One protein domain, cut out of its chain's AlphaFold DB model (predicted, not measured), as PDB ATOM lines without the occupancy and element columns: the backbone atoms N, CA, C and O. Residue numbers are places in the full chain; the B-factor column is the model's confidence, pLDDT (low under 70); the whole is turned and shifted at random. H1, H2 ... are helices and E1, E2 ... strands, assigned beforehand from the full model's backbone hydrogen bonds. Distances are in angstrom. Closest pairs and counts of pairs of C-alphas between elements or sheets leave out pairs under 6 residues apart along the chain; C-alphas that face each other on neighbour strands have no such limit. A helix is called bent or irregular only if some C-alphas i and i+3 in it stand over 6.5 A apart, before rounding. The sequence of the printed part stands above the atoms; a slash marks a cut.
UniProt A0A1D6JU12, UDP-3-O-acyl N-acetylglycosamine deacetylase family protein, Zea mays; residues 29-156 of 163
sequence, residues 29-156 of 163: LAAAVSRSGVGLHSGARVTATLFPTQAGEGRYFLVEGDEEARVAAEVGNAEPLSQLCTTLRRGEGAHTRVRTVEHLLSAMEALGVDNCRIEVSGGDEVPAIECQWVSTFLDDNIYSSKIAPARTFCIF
ATOM      1  N   LEU A  29     -20.529   3.593  44.525       88.81
ATOM      2  CA  LEU A  29     -20.682   2.715  45.684       88.81
ATOM      3  C   LEU A  29     -19.330   2.503  46.387       88.81
ATOM      4  O   LEU A  29     -18.275   2.542  45.757       88.81
ATOM      5  N   ALA A  30     -19.335   2.264  47.692       87.00
ATOM      6  CA  ALA A  30     -18.131   1.910  48.443       87.00
ATOM      7  C   ALA A  30     -17.736   0.441  48.241       87.00
ATOM      8  O   ALA A  30     -16.552   0.107  48.239       87.00
ATOM      9  N   ALA A  31     -18.725  -0.428  48.039       84.06
ATOM     10  CA  ALA A  31     -18.553  -1.853  47.805       84.06
ATOM     11  C   ALA A  31     -19.628  -2.372  46.845       84.06
ATOM     12  O   ALA A  31     -20.627  -1.699  46.584       84.06
ATOM     13  N   ALA A  32     -19.411  -3.573  46.310       87.75
ATOM     14  CA  ALA A  32     -20.401  -4.222  45.468       87.75
ATOM     15  C   ALA A  32     -21.634  -4.643  46.284       87.75
ATOM     16  O   ALA A  32     -21.504  -5.114  47.416       87.75
ATOM     17  N   VAL A  33     -22.821  -4.513  45.695       87.62
ATOM     18  CA  VAL A  33     -24.097  -4.919  46.300       87.62
ATOM     19  C   VAL A  33     -24.872  -5.748  45.289       87.62
ATOM     20  O   VAL A  33     -25.012  -5.344  44.140       87.62
ATOM     21  N   SER A  34     -25.396  -6.896  45.713       89.81
ATOM     22  CA  SER A  34     -26.184  -7.778  44.852       89.81
ATOM     23  C   SER A  34     -27.595  -7.947  45.384       89.81
ATOM     24  O   SER A  34     -27.819  -7.990  46.597       89.81
ATOM     25  N   ARG A  35     -28.555  -8.059  44.469       87.94
ATOM     26  CA  ARG A  35     -29.942  -8.340  44.802       87.94
ATOM     27  C   ARG A  35     -30.584  -9.241  43.760       87.94
ATOM     28  O   ARG A  35     -30.634  -8.909  42.577       87.94
ATOM     29  N   SER A  36     -31.128 -10.357  44.228       90.62
ATOM     30  CA  SER A  36     -31.904 -11.288  43.413       90.62
ATOM     31  C   SER A  36     -33.402 -11.082  43.614       90.62
ATOM     32  O   SER A  36     -33.859 -10.751  44.710       90.62
ATOM     33  N   GLY A  37     -34.177 -11.323  42.564       89.38
ATOM     34  CA  GLY A  37     -35.630 -11.203  42.574       89.38
ATOM     35  C   GLY A  37     -36.254 -11.875  41.357       89.38
ATOM     36  O   GLY A  37     -35.618 -12.691  40.691       89.38
ATOM     37  N   VAL A  38     -37.514 -11.547  41.089       90.81
ATOM     38  CA  VAL A  38     -38.242 -12.006  39.901       90.81
ATOM     39  C   VAL A  38     -38.438 -10.806  38.982       90.81
ATOM     40  O   VAL A  38     -38.794  -9.744  39.477       90.81
ATOM     41  N   GLY A  39     -38.179 -10.931  37.682       90.31
ATOM     42  CA  GLY A  39     -38.477  -9.872  36.712       90.31
ATOM     43  C   GLY A  39     -39.987  -9.669  36.569       90.31
ATOM     44  O   GLY A  39     -40.736 -10.647  36.522       90.31
ATOM     45  N   LEU A  40     -40.443  -8.414  36.519       90.88
ATOM     46  CA  LEU A  40     -41.867  -8.065  36.540       90.88
ATOM     47  C   LEU A  40     -42.573  -8.583  35.286       90.88
ATOM     48  O   LEU A  40     -43.679  -9.113  35.361       90.88
ATOM     49  N   HIS A  41     -41.922  -8.428  34.136       90.44
ATOM     50  CA  HIS A  41     -42.486  -8.780  32.840       90.44
ATOM     51  C   HIS A  41     -42.070 -10.174  32.371       90.44
ATOM     52  O   HIS A  41     -42.831 -10.841  31.675       90.44
ATOM     53  N   SER A  42     -40.859 -10.616  32.711       89.81
ATOM     54  CA  SER A  42     -40.337 -11.929  32.320       89.81
ATOM     55  C   SER A  42     -40.805 -13.073  33.219       89.81
ATOM     56  O   SER A  42     -40.846 -14.214  32.764       89.81
ATOM     57  N   GLY A  43     -41.095 -12.807  34.499       91.25
ATOM     58  CA  GLY A  43     -41.296 -13.851  35.509       91.25
ATOM     59  C   GLY A  43     -40.033 -14.671  35.815       91.25
ATOM     60  O   GLY A  43     -40.094 -15.630  36.588       91.25
ATOM     61  N   ALA A  44     -38.887 -14.316  35.228       92.62
ATOM     62  CA  ALA A  44     -37.628 -15.023  35.409       92.62
ATOM     63  C   ALA A  44     -36.982 -14.652  36.746       92.62
ATOM     64  O   ALA A  44     -37.094 -13.517  37.213       92.62
ATOM     65  N   ARG A  45     -36.266 -15.599  37.362       94.19
ATOM     66  CA  ARG A  45     -35.408 -15.296  38.511       94.19
ATOM     67  C   ARG A  45     -34.137 -14.622  38.007       94.19
ATOM     68  O   ARG A  45     -33.335 -15.259  37.336       94.19
ATOM     69  N   VAL A  46     -33.957 -13.366  38.386       95.00
ATOM     70  CA  VAL A  46     -32.865 -12.504  37.928       95.00
ATOM     71  C   VAL A  46     -32.064 -11.977  39.111       95.00
ATOM     72  O   VAL A  46     -32.577 -11.879  40.231       95.00
ATOM     73  N   THR A  47     -30.806 -11.625  38.871       94.12
ATOM     74  CA  THR A  47     -29.934 -10.982  39.860       94.12
ATOM     75  C   THR A  47     -29.302  -9.741  39.259       94.12
ATOM     76  O   THR A  47     -28.755  -9.803  38.165       94.12
ATOM     77  N   ALA A  48     -29.364  -8.624  39.983       94.38
ATOM     78  CA  ALA A  48     -28.631  -7.411  39.655       94.38
ATOM     79  C   ALA A  48     -27.499  -7.209  40.667       94.38
ATOM     80  O   ALA A  48     -27.750  -7.159  41.874       94.38
ATOM     81  N   THR A  49     -26.269  -7.068  40.181       93.81
ATOM     82  CA  THR A  49     -25.092  -6.774  41.004       93.81
ATOM     83  C   THR A  49     -24.500  -5.436  40.592       93.81
ATOM     84  O   THR A  49     -24.117  -5.230  39.446       93.81
ATOM     85  N   LEU A  50     -24.456  -4.509  41.539       94.38
ATOM     86  CA  LEU A  50     -23.967  -3.156  41.356       94.38
ATOM     87  C   LEU A  50     -22.531  -3.083  41.865       94.38
ATOM     88  O   LEU A  50     -22.263  -3.451  43.009       94.38
ATOM     89  N   PHE A  51     -21.627  -2.562  41.045       93.75
ATOM     90  CA  PHE A  51     -20.216  -2.408  41.370       93.75
ATOM     91  C   PHE A  51     -19.796  -0.935  41.360       93.75
ATOM     92  O   PHE A  51     -20.247  -0.171  40.496       93.75
ATOM     93  N   PRO A  52     -18.876  -0.542  42.261       93.25
ATOM     94  CA  PRO A  52     -18.166   0.720  42.145       93.25
ATOM     95  C   PRO A  52     -17.431   0.823  40.804       93.25
ATOM     96  O   PRO A  52     -16.842  -0.156  40.343       93.25
ATOM     97  N   THR A  53     -17.402   2.013  40.208       93.62
ATOM     98  CA  THR A  53     -16.681   2.265  38.949       93.62
ATOM     99  C   THR A  53     -15.853   3.541  39.003       93.62
ATOM    100  O   THR A  53     -15.858   4.278  39.997       93.62
ATOM    101  N   GLN A  54     -15.053   3.778  37.961       92.62
ATOM    102  CA  GLN A  54     -14.215   4.967  37.900       92.62
ATOM    103  C   GLN A  54     -15.048   6.214  37.591       92.62
ATOM    104  O   GLN A  54     -16.101   6.158  36.957       92.62
ATOM    105  N   ALA A  55     -14.553   7.366  38.042       91.81
ATOM    106  CA  ALA A  55     -15.186   8.634  37.725       91.81
ATOM    107  C   ALA A  55     -15.207   8.874  36.212       91.81
ATOM    108  O   ALA A  55     -14.198   8.695  35.532       91.81
ATOM    109  N   GLY A  56     -16.347   9.329  35.703       91.69
ATOM    110  CA  GLY A  56     -16.560   9.589  34.285       91.69
ATOM    111  C   GLY A  56     -17.096   8.399  33.493       91.69
ATOM    112  O   GLY A  56     -17.489   8.611  32.350       91.69
ATOM    113  N   GLU A  57     -17.178   7.198  34.077       93.75
ATOM    114  CA  GLU A  57     -17.797   6.043  33.409       93.75
ATOM    115  C   GLU A  57     -19.328   6.123  33.373       93.75
ATOM    116  O   GLU A  57     -19.952   5.501  32.515       93.75
ATOM    117  N   GLY A  58     -19.943   6.899  34.271       94.69
ATOM    118  CA  GLY A  58     -21.395   6.976  34.380       94.69
ATOM    119  C   GLY A  58     -22.019   5.658  34.852       94.69
ATOM    120  O   GLY A  58     -21.360   4.806  35.456       94.69
ATOM    121  N   ARG A  59     -23.319   5.499  34.592       97.06
ATOM    122  CA  ARG A  59     -24.085   4.285  34.905       97.06
ATOM    123  C   ARG A  59     -24.231   3.443  33.643       97.06
ATOM    124  O   ARG A  59     -24.651   3.964  32.609       97.06
ATOM    125  N   TYR A  60     -23.922   2.154  33.709       97.62
ATOM    126  CA  TYR A  60     -24.080   1.257  32.564       97.62
ATOM    127  C   TYR A  60     -24.401  -0.171  32.988       97.62
ATOM    128  O   TYR A  60     -24.024  -0.611  34.074       97.62
ATOM    129  N   PHE A  61     -25.075  -0.892  32.099       97.56
ATOM    130  CA  PHE A  61     -25.480  -2.274  32.301       97.56
ATOM    131  C   PHE A  61     -24.607  -3.234  31.493       97.56
ATOM    132  O   PHE A  61     -24.179  -2.906  30.383       97.56
ATOM    133  N   LEU A  62     -24.374  -4.414  32.057       96.50
ATOM    134  CA  LEU A  62     -23.836  -5.598  31.398       96.50
ATOM    135  C   LEU A  62     -24.834  -6.730  31.616       96.50
ATOM    136  O   LEU A  62     -25.198  -7.009  32.759       96.50
ATOM    137  N   VAL A  63     -25.296  -7.354  30.541       95.56
ATOM    138  CA  VAL A  63     -26.238  -8.474  30.626       95.56
ATOM    139  C   VAL A  63     -25.466  -9.765  30.409       95.56
ATOM    140  O   VAL A  63     -24.654  -9.871  29.490       95.56
ATOM    141  N   GLU A  64     -25.708 -10.745  31.275       93.69
ATOM    142  CA  GLU A  64     -25.063 -12.054  31.235       93.69
ATOM    143  C   GLU A  64     -25.124 -12.657  29.829       93.69
ATOM    144  O   GLU A  64     -26.181 -12.677  29.196       93.69
ATOM    145  N   GLY A  65     -23.979 -13.151  29.358       88.69
ATOM    146  CA  GLY A  65     -23.786 -13.685  28.009       88.69
ATOM    147  C   GLY A  65     -22.974 -12.775  27.085       88.69
ATOM    148  O   GLY A  65     -22.421 -13.277  26.111       88.69
ATOM    149  N   ASP A  66     -22.830 -11.484  27.410       85.88
ATOM    150  CA  ASP A  66     -21.899 -10.577  26.726       85.88
ATOM    151  C   ASP A  66     -21.378  -9.483  27.681       85.88
ATOM    152  O   ASP A  66     -21.983  -8.426  27.866       85.88
ATOM    153  N   GLU A  67     -20.228  -9.743  28.306       78.19
ATOM    154  CA  GLU A  67     -19.605  -8.829  29.275       78.19
ATOM    155  C   GLU A  67     -18.945  -7.598  28.624       78.19
ATOM    156  O   GLU A  67     -18.603  -6.634  29.315       78.19
ATOM    157  N   GLU A  68     -18.780  -7.590  27.297       83.75
ATOM    158  CA  GLU A  68     -18.238  -6.444  26.556       83.75
ATOM    159  C   GLU A  68     -19.346  -5.485  26.086       83.75
ATOM    160  O   GLU A  68     -19.097  -4.299  25.811       83.75
ATOM    161  N   ALA A  69     -20.596  -5.953  26.053       89.56
ATOM    162  CA  ALA A  69     -21.771  -5.178  25.681       89.56
ATOM    163  C   ALA A  69     -22.211  -4.181  26.770       89.56
ATOM    164  O   ALA A  69     -23.287  -4.281  27.355       89.56
ATOM    165  N   ARG A  70     -21.411  -3.129  26.991       94.56
ATOM    166  CA  ARG A  70     -21.789  -1.995  27.854       94.56
ATOM    167  C   ARG A  70     -23.001  -1.250  27.297       94.56
ATOM    168  O   ARG A  70     -22.867  -0.500  26.331       94.56
ATOM    169  N   VAL A  71     -24.159  -1.390  27.934       96.81
ATOM    170  CA  VAL A  71     -25.364  -0.605  27.633       96.81
ATOM    171  C   VAL A  71     -25.393   0.611  28.560       96.81
ATOM    172  O   VAL A  71     -25.787   0.514  29.722       96.81
ATOM    173  N   ALA A  72     -24.924   1.763  28.076       97.25
ATOM    174  CA  ALA A  72     -24.907   2.991  28.874       97.25
ATOM    175  C   ALA A  72     -26.336   3.460  29.200       97.25
ATOM    176  O   ALA A  72     -27.215   3.412  28.334       97.25
ATOM    177  N   ALA A  73     -26.561   3.937  30.427       96.56
ATOM    178  CA  ALA A  73     -27.838   4.490  30.878       96.56
ATOM    179  C   ALA A  73     -28.047   5.912  30.335       96.56
ATOM    180  O   ALA A  73     -28.028   6.901  31.065       96.56
ATOM    181  N   GLU A  74     -28.212   6.003  29.020       93.50
ATOM    182  CA  GLU A  74     -28.330   7.247  28.273       93.50
ATOM    183  C   GLU A  74     -29.570   7.215  27.385       93.50
ATOM    184  O   GLU A  74     -29.949   6.166  26.865       93.50
ATOM    185  N   VAL A  75     -30.162   8.388  27.145       90.94
ATOM    186  CA  VAL A  75     -31.349   8.539  26.284       90.94
ATOM    187  C   VAL A  75     -31.123   7.941  24.890       90.94
ATOM    188  O   VAL A  75     -32.044   7.376  24.317       90.94
ATOM    189  N   GLY A  76     -29.894   7.997  24.362       91.06
ATOM    190  CA  GLY A  76     -29.559   7.415  23.056       91.06
ATOM    191  C   GLY A  76     -29.666   5.887  22.985       91.06
ATOM    192  O   GLY A  76     -29.801   5.354  21.888       91.06
ATOM    193  N   ASN A  77     -29.642   5.195  24.128       94.81
ATOM    194  CA  ASN A  77     -29.857   3.752  24.207       94.81
ATOM    195  C   ASN A  77     -31.294   3.398  24.616       94.81
ATOM    196  O   ASN A  77     -31.620   2.218  24.658       94.81
ATOM    197  N   ALA A  78     -32.158   4.366  24.939       94.75
ATOM    198  CA  ALA A  78     -33.547   4.074  25.285       94.75
ATOM    199  C   ALA A  78     -34.335   3.617  24.048       94.75
ATOM    200  O   ALA A  78     -34.357   4.301  23.024       94.75
ATOM    201  N   GLU A  79     -34.998   2.460  24.140       93.06
ATOM    202  CA  GLU A  79     -35.873   1.964  23.076       93.06
ATOM    203  C   GLU A  79     -37.087   2.912  22.923       93.06
ATOM    204  O   GLU A  79     -37.840   3.081  23.887       93.06
ATOM    205  N   PRO A  80     -37.333   3.510  21.735       83.12
ATOM    206  CA  PRO A  80     -38.393   4.512  21.553       83.12
ATOM    207  C   PRO A  80     -39.811   3.992  21.811       83.12
ATOM    208  O   PRO A  80     -40.704   4.754  22.169       83.12
ATOM    209  N   LEU A  81     -40.029   2.693  21.597       80.31
ATOM    210  CA  LEU A  81     -41.320   2.024  21.730       80.31
ATOM    211  C   LEU A  81     -41.201   0.874  22.730       80.31
ATOM    212  O   LEU A  81     -41.332  -0.295  22.376       80.31
ATOM    213  N   SER A  82     -40.935   1.216  23.988       79.19
ATOM    214  CA  SER A  82     -40.961   0.256  25.088       79.19
ATOM    215  C   SER A  82     -42.328   0.298  25.770       79.19
ATOM    216  O   SER A  82     -42.725   1.310  26.345       79.19
ATOM    217  N   GLN A  83     -43.088  -0.794  25.671       78.88
ATOM    218  CA  GLN A  83     -44.373  -0.914  26.357       78.88
ATOM    219  C   GLN A  83     -44.137  -1.335  27.815       78.88
ATOM    220  O   GLN A  83     -43.383  -2.269  28.076       78.88
ATOM    221  N   LEU A  84     -44.828  -0.673  28.750       87.00
ATOM    222  CA  LEU A  84     -44.907  -0.998  30.186       87.00
ATOM    223  C   LEU A  84     -43.667  -0.712  31.054       87.00
ATOM    224  O   LEU A  84     -43.839  -0.593  32.262       87.00
ATOM    225  N   CYS A  85     -42.470  -0.567  30.479       91.50
ATOM    226  CA  CYS A  85     -41.242  -0.251  31.223       91.50
ATOM    227  C   CYS A  85     -40.248   0.569  30.392       91.50
ATOM    228  O   CYS A  85     -40.416   0.700  29.177       91.50
ATOM    229  N   THR A  86     -39.184   1.087  31.009       93.88
ATOM    230  CA  THR A  86     -38.037   1.644  30.275       93.88
ATOM    231  C   THR A  86     -37.076   0.522  29.897       93.88
ATOM    232  O   THR A  86     -36.599  -0.230  30.748       93.88
ATOM    233  N   THR A  87     -36.757   0.438  28.607       95.56
ATOM    234  CA  THR A  87     -35.793  -0.526  28.077       95.56
ATOM    235  C   THR A  87     -34.611   0.208  27.465       95.56
ATOM    236  O   THR A  87     -34.802   1.141  26.687       95.56
ATOM    237  N   LEU A  88     -33.398  -0.234  27.790       96.38
ATOM    238  CA  LEU A  88     -32.173   0.216  27.140       96.38
ATOM    239  C   LEU A  88     -31.644  -0.870  26.208       96.38
ATOM    240  O   LEU A  88     -31.661  -2.049  26.557       96.38
ATOM    241  N   ARG A  89     -31.124  -0.475  25.049       94.81
ATOM    242  CA  ARG A  89     -30.502  -1.365  24.075       94.81
ATOM    243  C   ARG A  89     -29.325  -0.690  23.377       94.81
ATOM    244  O   ARG A  89     -29.428   0.454  22.944       94.81
ATOM    245  N   ARG A  90     -28.224  -1.427  23.204       93.56
ATOM    246  CA  ARG A  90     -27.060  -1.012  22.409       93.56
ATOM    247  C   ARG A  90     -26.847  -1.960  21.228       93.56
ATOM    248  O   ARG A  90     -26.210  -2.997  21.361       93.56
ATOM    249  N   GLY A  91     -27.308  -1.567  20.046       88.06
ATOM    250  CA  GLY A  91     -27.186  -2.402  18.847       88.06
ATOM    251  C   GLY A  91     -28.172  -3.572  18.842       88.06
ATOM    252  O   GLY A  91     -29.256  -3.486  19.415       88.06
ATOM    253  N   GLU A  92     -27.818  -4.654  18.152       84.19
ATOM    254  CA  GLU A  92     -28.661  -5.845  18.009       84.19
ATOM    255  C   GLU A  92     -28.199  -6.966  18.953       84.19
ATOM    256  O   GLU A  92     -27.047  -6.991  19.377       84.19
ATOM    257  N   GLY A  93     -29.102  -7.886  19.301       82.94
ATOM    258  CA  GLY A  93     -28.817  -9.015  20.196       82.94
ATOM    259  C   GLY A  93     -29.618  -9.005  21.500       82.94
ATOM    260  O   GLY A  93     -30.259  -8.019  21.863       82.94
ATOM    261  N   ALA A  94     -29.633 -10.152  22.184       79.94
ATOM    262  CA  ALA A  94     -30.330 -10.313  23.463       79.94
ATOM    263  C   ALA A  94     -29.514  -9.740  24.636       79.94
ATOM    264  O   ALA A  94     -30.064  -9.031  25.470       79.94
ATOM    265  N   HIS A  95     -28.197  -9.969  24.648       89.06
ATOM    266  CA  HIS A  95     -27.274  -9.532  25.710       89.06
ATOM    267  C   HIS A  95     -26.917  -8.038  25.648       89.06
ATOM    268  O   HIS A  95     -26.173  -7.521  26.472       89.06
ATOM    269  N   THR A  96     -27.464  -7.320  24.670       92.50
ATOM    270  CA  THR A  96     -27.273  -5.879  24.505       92.50
ATOM    271  C   THR A  96     -28.502  -5.078  24.927       92.50
ATOM    272  O   THR A  96     -28.560  -3.873  24.677       92.50
ATOM    273  N   ARG A  97     -29.492  -5.732  25.549       94.62
ATOM    274  CA  ARG A  97     -30.772  -5.151  25.960       94.62
ATOM    275  C   ARG A  97     -31.045  -5.420  27.431       94.62
ATOM    276  O   ARG A  97     -30.892  -6.544  27.881       94.62
ATOM    277  N   VAL A  98     -31.527  -4.409  28.147       95.75
ATOM    278  CA  VAL A  98     -31.955  -4.515  29.544       95.75
ATOM    279  C   VAL A  98     -33.275  -3.776  29.761       95.75
ATOM    280  O   VAL A  98     -33.453  -2.649  29.299       95.75
ATOM    281  N   ARG A  99     -34.210  -4.417  30.459       95.12
ATOM    282  CA  ARG A  99     -35.563  -3.930  30.752       95.12
ATOM    283  C   ARG A  99     -35.735  -3.508  32.207       95.12
ATOM    284  O   ARG A  99     -34.999  -3.965  33.084       95.12
ATOM    285  N   THR A 100     -36.769  -2.704  32.446       94.25
ATOM    286  CA  THR A 100     -37.245  -2.319  33.786       94.25
ATOM    287  C   THR A 100     -36.173  -1.562  34.584       94.25
ATOM    288  O   THR A 100     -36.000  -1.746  35.789       94.25
ATOM    289  N   VAL A 101     -35.395  -0.711  33.903       95.06
ATOM    290  CA  VAL A 101     -34.258   0.013  34.505       95.06
ATOM    291  C   VAL A 101     -34.674   1.229  35.343       95.06
ATOM    292  O   VAL A 101     -33.889   1.719  36.155       95.06
ATOM    293  N   GLU A 102     -35.892   1.734  35.155       92.94
ATOM    294  CA  GLU A 102     -36.370   3.030  35.644       92.94
ATOM    295  C   GLU A 102     -36.298   3.190  37.166       92.94
ATOM    296  O   GLU A 102     -35.835   4.220  37.652       92.94
ATOM    297  N   HIS A 103     -36.701   2.178  37.936       91.06
ATOM    298  CA  HIS A 103     -36.719   2.266  39.400       91.06
ATOM    299  C   HIS A 103     -35.304   2.259  39.983       91.06
ATOM    300  O   HIS A 103     -35.001   3.028  40.894       91.06
ATOM    301  N   LEU A 104     -34.423   1.420  39.431       91.38
ATOM    302  CA  LEU A 104     -33.022   1.356  39.840       91.38
ATOM    303  C   LEU A 104     -32.301   2.670  39.523       91.38
ATOM    304  O   LEU A 104     -31.632   3.233  40.387       91.38
ATOM    305  N   LEU A 105     -32.471   3.186  38.302       93.75
ATOM    306  CA  LEU A 105     -31.870   4.456  37.895       93.75
ATOM    307  C   LEU A 105     -32.426   5.637  38.703       93.75
ATOM    308  O   LEU A 105     -31.656   6.520  39.074       93.75
ATOM    309  N   SER A 106     -33.722   5.627  39.034       90.94
ATOM    310  CA  SER A 106     -34.341   6.629  39.911       90.94
ATOM    311  C   SER A 106     -33.744   6.605  41.319       90.94
ATOM    312  O   SER A 106     -33.393   7.657  41.853       90.94
ATOM    313  N   ALA A 107     -33.553   5.419  41.903       88.19
ATOM    314  CA  ALA A 107     -32.922   5.290  43.212       88.19
ATOM    315  C   ALA A 107     -31.459   5.751  43.192       88.19
ATOM    316  O   ALA A 107     -31.046   6.502  44.067       88.19
ATOM    317  N   MET A 108     -30.681   5.370  42.174       89.81
ATOM    318  CA  MET A 108     -29.301   5.845  42.019       89.81
ATOM    319  C   MET A 108     -29.219   7.368  41.904       89.81
ATOM    320  O   MET A 108     -28.304   7.967  42.469       89.81
ATOM    321  N   GLU A 109     -30.170   7.990  41.205       89.75
ATOM    322  CA  GLU A 109     -30.248   9.446  41.096       89.75
ATOM    323  C   GLU A 109     -30.555  10.102  42.442       89.75
ATOM    324  O   GLU A 109     -29.828  10.998  42.863       89.75
ATOM    325  N   ALA A 110     -31.569   9.608  43.158       86.19
ATOM    326  CA  ALA A 110     -31.937  10.114  44.480       86.19
ATOM    327  C   ALA A 110     -30.796   9.984  45.506       86.19
ATOM    328  O   ALA A 110     -30.663  10.813  46.403       86.19
ATOM    329  N   LEU A 111     -29.965   8.952  45.352       84.56
ATOM    330  CA  LEU A 111     -28.812   8.664  46.200       84.56
ATOM    331  C   LEU A 111     -27.511   9.346  45.741       84.56
ATOM    332  O   LEU A 111     -26.490   9.226  46.412       84.56
ATOM    333  N   GLY A 112     -27.523  10.051  44.606       88.06
ATOM    334  CA  GLY A 112     -26.351  10.753  44.080       88.06
ATOM    335  C   GLY A 112     -25.261   9.851  43.491       88.06
ATOM    336  O   GLY A 112     -24.138  10.309  43.307       88.06
ATOM    337  N   VAL A 113     -25.557   8.586  43.168       90.88
ATOM    338  CA  VAL A 113     -24.591   7.639  42.582       90.88
ATOM    339  C   VAL A 113     -24.320   8.019  41.130       90.88
ATOM    340  O   VAL A 113     -25.109   7.694  40.254       90.88
ATOM    341  N   ASP A 114     -23.215   8.695  40.835       93.94
ATOM    342  CA  ASP A 114     -22.896   9.152  39.475       93.94
ATOM    343  C   ASP A 114     -22.325   8.033  38.592       93.94
ATOM    344  O   ASP A 114     -22.608   7.986  37.396       93.94
ATOM    345  N   ASN A 115     -21.529   7.130  39.176       95.44
ATOM    346  CA  ASN A 115     -20.862   6.057  38.440       95.44
ATOM    347  C   ASN A 115     -21.189   4.694  39.050       95.44
ATOM    348  O   ASN A 115     -21.047   4.510  40.261       95.44
ATOM    349  N   CYS A 116     -21.639   3.746  38.228       95.94
ATOM    350  CA  CYS A 116     -21.945   2.385  38.662       95.94
ATOM    351  C   CYS A 116     -21.973   1.420  37.470       95.94
ATOM    352  O   CYS A 116     -22.547   1.735  36.425       95.94
ATOM    353  N   ARG A 117     -21.401   0.228  37.647       96.94
ATOM    354  CA  ARG A 117     -21.545  -0.899  36.719       96.94
ATOM    355  C   ARG A 117     -22.618  -1.817  37.268       96.94
ATOM    356  O   ARG A 117     -22.491  -2.280  38.397       96.94
ATOM    357  N   ILE A 118     -23.645  -2.090  36.475       96.62
ATOM    358  CA  ILE A 118     -24.750  -2.963  36.856       96.62
ATOM    359  C   ILE A 118     -24.685  -4.230  36.013       96.62
ATOM    360  O   ILE A 118     -24.943  -4.200  34.816       96.62
ATOM    361  N   GLU A 119     -24.354  -5.350  36.633       96.69
ATOM    362  CA  GLU A 119     -24.410  -6.664  35.998       96.69
ATOM    363  C   GLU A 119     -25.779  -7.296  36.246       96.69
ATOM    364  O   GLU A 119     -26.240  -7.336  37.388       96.69
ATOM    365  N   VAL A 120     -26.432  -7.776  35.189       95.81
ATOM    366  CA  VAL A 120     -27.740  -8.442  35.240       95.81
ATOM    367  C   VAL A 120     -27.583  -9.876  34.747       95.81
ATOM    368  O   VAL A 120     -27.150 -10.092  33.618       95.81
ATOM    369  N   SER A 121     -27.941 -10.851  35.581       95.75
ATOM    370  CA  SER A 121     -27.883 -12.282  35.259       95.75
ATOM    371  C   SER A 121     -29.222 -12.985  35.457       95.75
ATOM    372  O   SER A 121     -30.106 -12.497  36.170       95.75
ATOM    373  N   GLY A 122     -29.388 -14.139  34.804       93.50
ATOM    374  CA  GLY A 122     -30.631 -14.919  34.802       93.50
ATOM    375  C   GLY A 122     -31.734 -14.374  33.884       93.50
ATOM    376  O   GLY A 122     -32.844 -14.905  33.879       93.50
ATOM    377  N   GLY A 123     -31.453 -13.319  33.112       93.19
ATOM    378  CA  GLY A 123     -32.393 -12.684  32.188       93.19
ATOM    379  C   GLY A 123     -31.927 -11.300  31.730       93.19
ATOM    380  O   GLY A 123     -30.821 -10.872  32.042       93.19
ATOM    381  N   ASP A 124     -32.794 -10.593  31.007       93.31
ATOM    382  CA  ASP A 124     -32.561  -9.248  30.460       93.31
ATOM    383  C   ASP A 124     -33.373  -8.170  31.202       93.31
ATOM    384  O   ASP A 124     -33.712  -7.133  30.640       93.31
ATOM    385  N   GLU A 125     -33.756  -8.421  32.454       92.94
ATOM    386  CA  GLU A 125     -34.646  -7.555  33.224       92.94
ATOM    387  C   GLU A 125     -34.074  -7.309  34.619       92.94
ATOM    388  O   GLU A 125     -33.676  -8.245  35.314       92.94
ATOM    389  N   VAL A 126     -34.048  -6.046  35.046       92.56
ATOM    390  CA  VAL A 126     -33.714  -5.708  36.433       92.56
ATOM    391  C   VAL A 126     -34.810  -6.280  37.348       92.56
ATOM    392  O   VAL A 126     -35.993  -6.125  37.038       92.56
ATOM    393  N   PRO A 127     -34.466  -6.951  38.469       88.38
ATOM    394  CA  PRO A 127     -35.465  -7.593  39.316       88.38
ATOM    395  C   PRO A 127     -36.578  -6.633  39.753       88.38
ATOM    396  O   PRO A 127     -36.297  -5.506  40.169       88.38
ATOM    397  N   ALA A 128     -37.828  -7.114  39.710       73.94
ATOM    398  CA  ALA A 128     -38.998  -6.397  40.197       73.94
ATOM    399  C   ALA A 128     -38.857  -6.196  41.696       73.94
ATOM    400  O   ALA A 128     -39.042  -7.091  42.524       73.94
ATOM    401  N   ILE A 129     -38.455  -4.991  42.024       61.53
ATOM    402  CA  ILE A 129     -38.283  -4.527  43.372       61.53
ATOM    403  C   ILE A 129     -38.956  -3.171  43.323       61.53
ATOM    404  O   ILE A 129     -38.553  -2.313  42.540       61.53
ATOM    405  N   GLU A 130     -40.039  -3.016  44.074       60.22
ATOM    406  CA  GLU A 130     -40.790  -1.765  44.169       60.22
ATOM    407  C   GLU A 130     -39.914  -0.661  44.819       60.22
ATOM    408  O   GLU A 130     -38.716  -0.552  44.565       60.22
ATOM    409  N   CYS A 131     -40.446   0.163  45.722       47.50
ATOM    410  CA  CYS A 131     -39.716   1.267  46.369       47.50
ATOM    411  C   CYS A 131     -38.523   0.849  47.273       47.50
ATOM    412  O   CYS A 131     -38.037   1.645  48.073       47.50
ATOM    413  N   GLN A 132     -38.031  -0.390  47.192       52.78
ATOM    414  CA  GLN A 132     -37.038  -0.957  48.107       52.78
ATOM    415  C   GLN A 132     -35.578  -0.821  47.651       52.78
ATOM    416  O   GLN A 132     -34.701  -1.358  48.321       52.78
ATOM    417  N   TRP A 133     -35.255  -0.118  46.561       57.34
ATOM    418  CA  TRP A 133     -33.846   0.241  46.314       57.34
ATOM    419  C   TRP A 133     -33.304   1.212  47.376       57.34
ATOM    420  O   TRP A 133     -32.113   1.209  47.661       57.34
ATOM    421  N   VAL A 134     -34.193   1.977  48.018       52.16
ATOM    422  CA  VAL A 134     -33.863   2.964  49.062       52.16
ATOM    423  C   VAL A 134     -33.933   2.363  50.480       52.16
ATOM    424  O   VAL A 134     -33.610   3.036  51.449       52.16
ATOM    425  N   SER A 135     -34.316   1.088  50.648       53.44
ATOM    426  CA  SER A 135     -34.454   0.492  51.991       53.44
ATOM    427  C   SER A 135     -33.128   0.095  52.653       53.44
ATOM    428  O   SER A 135     -33.139  -0.431  53.765       53.44
ATOM    429  N   THR A 136     -31.988   0.310  51.994       52.22
ATOM    430  CA  THR A 136     -30.670   0.149  52.618       52.22
ATOM    431  C   THR A 136     -30.384   1.386  53.466       52.22
ATOM    432  O   THR A 136     -30.422   2.499  52.948       52.22
ATOM    433  N   PHE A 137     -30.121   1.205  54.764       53.56
ATOM    434  CA  PHE A 137     -29.731   2.295  55.663       53.56
ATOM    435  C   PHE A 137     -28.565   3.071  55.061       53.56
ATOM    436  O   PHE A 137     -27.514   2.488  54.840       53.56
ATOM    437  N   LEU A 138     -28.762   4.353  54.766       52.44
ATOM    438  CA  LEU A 138     -27.734   5.215  54.196       52.44
ATOM    439  C   LEU A 138     -26.765   5.632  55.300       52.44
ATOM    440  O   LEU A 138     -27.135   6.424  56.164       52.44
ATOM    441  N   ASP A 139     -25.543   5.109  55.272       58.25
ATOM    442  CA  ASP A 139     -24.431   5.632  56.063       58.25
ATOM    443  C   ASP A 139     -23.258   6.046  55.160       58.25
ATOM    444  O   ASP A 139     -23.196   5.692  53.978       58.25
ATOM    445  N   ASP A 140     -22.335   6.835  55.712       57.69
ATOM    446  CA  ASP A 140     -21.194   7.385  54.970       57.69
ATOM    447  C   ASP A 140     -20.243   6.302  54.422       57.69
ATOM    448  O   ASP A 140     -19.437   6.587  53.535       57.69
ATOM    449  N   ASN A 141     -20.344   5.051  54.887       60.25
ATOM    450  CA  ASN A 141     -19.534   3.933  54.402       60.25
ATOM    451  C   ASN A 141     -20.128   3.260  53.159       60.25
ATOM    452  O   ASN A 141     -19.527   2.320  52.641       60.25
ATOM    453  N   ILE A 142     -21.287   3.712  52.668       62.91
ATOM    454  CA  ILE A 142     -21.934   3.167  51.463       62.91
ATOM    455  C   ILE A 142     -21.407   3.810  50.184       62.91
ATOM    456  O   ILE A 142     -21.496   3.201  49.115       62.91
ATOM    457  N   TYR A 143     -20.802   4.994  50.276       64.56
ATOM    458  CA  TYR A 143     -20.324   5.737  49.116       64.56
ATOM    459  C   TYR A 143     -18.811   5.910  49.120       64.56
ATOM    460  O   TYR A 143     -18.178   6.138  50.146       64.56
ATOM    461  N   SER A 144     -18.224   5.868  47.925       74.06
ATOM    462  CA  SER A 144     -16.861   6.328  47.687       74.06
ATOM    463  C   SER A 144     -16.911   7.553  46.783       74.06
ATOM    464  O   SER A 144     -17.470   7.516  45.685       74.06
ATOM    465  N   SER A 145     -16.325   8.657  47.244       73.88
ATOM    466  CA  SER A 145     -16.122   9.841  46.414       73.88
ATOM    467  C   SER A 145     -14.895   9.649  45.523       73.88
ATOM    468  O   SER A 145     -13.855   9.127  45.938       73.88
ATOM    469  N   LYS A 146     -15.014  10.065  44.263       73.44
ATOM    470  CA  LYS A 146     -13.916  10.053  43.294       73.44
ATOM    471  C   LYS A 146     -13.679  11.466  42.772       73.44
ATOM    472  O   LYS A 146     -14.597  12.277  42.666       73.44
ATOM    473  N   ILE A 147     -12.424  11.767  42.448       69.44
ATOM    474  CA  ILE A 147     -12.006  13.101  42.005       69.44
ATOM    475  C   ILE A 147     -12.445  13.314  40.547       69.44
ATOM    476  O   ILE A 147     -11.701  13.048  39.612       69.44
ATOM    477  N   ALA A 148     -13.677  13.785  40.367       69.69
ATOM    478  CA  ALA A 148     -14.198  14.409  39.152       69.69
ATOM    479  C   ALA A 148     -15.437  15.237  39.522       69.69
ATOM    480  O   ALA A 148     -16.147  14.841  40.441       69.69
ATOM    481  N   PRO A 149     -15.751  16.350  38.841       73.94
ATOM    482  CA  PRO A 149     -16.962  17.104  39.143       73.94
ATOM    483  C   PRO A 149     -18.211  16.313  38.727       73.94
ATOM    484  O   PRO A 149     -18.311  15.842  37.587       73.94
ATOM    485  N   ALA A 150     -19.178  16.178  39.634       80.81
ATOM    486  CA  ALA A 150     -20.511  15.710  39.279       80.81
ATOM    487  C   ALA A 150     -21.221  16.768  38.430       80.81
ATOM    488  O   ALA A 150     -20.939  17.971  38.534       80.81
ATOM    489  N   ARG A 151     -22.146  16.328  37.581       81.62
ATOM    490  CA  ARG A 151     -22.802  17.181  36.585       81.62
ATOM    491  C   ARG A 151     -24.304  17.253  36.827       81.62
ATOM    492  O   ARG A 151     -24.911  16.281  37.249       81.62
ATOM    493  N   THR A 152     -24.879  18.405  36.526       80.31
ATOM    494  CA  THR A 152     -26.321  18.624  36.399       80.31
ATOM    495  C   THR A 152     -26.603  19.194  35.016       80.31
ATOM    496  O   THR A 152     -25.667  19.569  34.305       80.31
ATOM    497  N   PHE A 153     -27.862  19.269  34.615       76.75
ATOM    498  CA  PHE A 153     -28.245  19.876  33.351       76.75
ATOM    499  C   PHE A 153     -29.187  21.055  33.548       76.75
ATOM    500  O   PHE A 153     -29.933  21.135  34.521       76.75
ATOM    501  N   CYS A 154     -29.139  21.981  32.597       72.62
ATOM    502  CA  CYS A 154     -30.070  23.097  32.512       72.62
ATOM    503  C   CYS A 154     -30.834  23.010  31.193       72.62
ATOM    504  O   CYS A 154     -30.230  22.731  30.153       72.62
ATOM    505  N   ILE A 155     -32.137  23.275  31.263       75.69
ATOM    506  CA  ILE A 155     -33.026  23.435  30.112       75.69
ATOM    507  C   ILE A 155     -33.231  24.939  29.927       75.69
ATOM    508  O   ILE A 155     -33.670  25.612  30.860       75.69
ATOM    509  N   PHE A 156     -32.856  25.470  28.762       75.38
ATOM    510  CA  PHE A 156     -32.900  26.918  28.495       75.38
ATOM    511  C   PHE A 156     -34.123  27.362  27.692       75.38
ATOM    512  O   PHE A 156     -34.431  28.549  27.656       75.38
TER     513      PHE A 156
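This is residues 29 to 156 of the 163 residues of the protein "UDP-3-O-acyl N-acetylglycosamine deacetylase family protein" of Zea mays (UniProt A0A1D6JU12). A strongly twisted wall of five strands has a short helix, H1, and a small separate hairpin, E5 and E6, to one side of it, while a long bent strand, E8, runs apart from the other named elements, past the end of the wall where E2 ends and E7 and E3 begin. H1 only grazes the wall, and the short H2 touches H1. The printed part has 128 residues with two named helices and eight named strands, in the order E1 E2 E3 E4 E5 E6 H1 E7 H2 E8; the sheet order is E1, E2, E7, E3, E4, mixed. The class is mixed, helices and strands, with under half of the residues in named elements. The whole is compact, with a radius of gyration of the C-alphas of 14.4 A and spans of 36 by 36 by 28 A.

In the sheet, E1, residues 33 to 38, is an edge strand and forms a hairpin with E2, residues 45 to 51, with N 35 and O 48 at 2.9 A. E2 is antiparallel to E7, residues 116 to 121, at 158 degrees, with N 49 and O 119 at 2.8 A. E7 is parallel to E3, residues 59 to 63, at 19 degrees, with N 62 and O 118 at 2.8 A. E3 and the other edge strand, E4, residues 66 to 72, form a hairpin, with N 61 and O 71 at 2.9 A. From edge to edge the strands' lines turn by 86 degrees. E5, residues 87 to 89, and E6, residues 97 to 99, form a hairpin, with N 88 and O 98 at 2.8 A; the closest C-alphas of E4 and E5, those of Val 71 and Arg 89, are 6.3 A apart. H1, residues 102 to 110, only grazes the sheet, with its residues 104 to 108. H1 and H2, residues 131 to 134, touch, the closest C-alphas being those of Ala 107 and Trp 133, 6.0 A apart. Every O i to N i+4 pair of H1 is within hydrogen-bond range; H2 is too short for such a pair, and its one O i to N i+3 pair is not within range. E8, residues 143 to 155, pairs with no named strand and bends by 92 degrees at residue 147.

E1 begins at C-alpha 33 (-24.097, -4.919, 46.300) and is 17.1 A long from first to last C-alpha. E2 measures 20.1 A, E7 16.2 A, E4 14.1 A, E3 13.6 A and H1 12.2 A. E5, E6 and H2 are shorter; H2 is only just irregular, with C-alphas 131 and 134 at 6.7 A. E8, 28.9 A, ends at C-alpha 155 (-33.026, 23.435, 30.112).

The C-alphas of Arg 45 and Phe 156, the two farthest apart, are 43.5 A apart. The printed part has no cut, and its one long link, E4 to E5, is residues 73 to 86. Mean pLDDT of the printed part is 85.5; residues 129 to 143 and 147 to 148 are under 70.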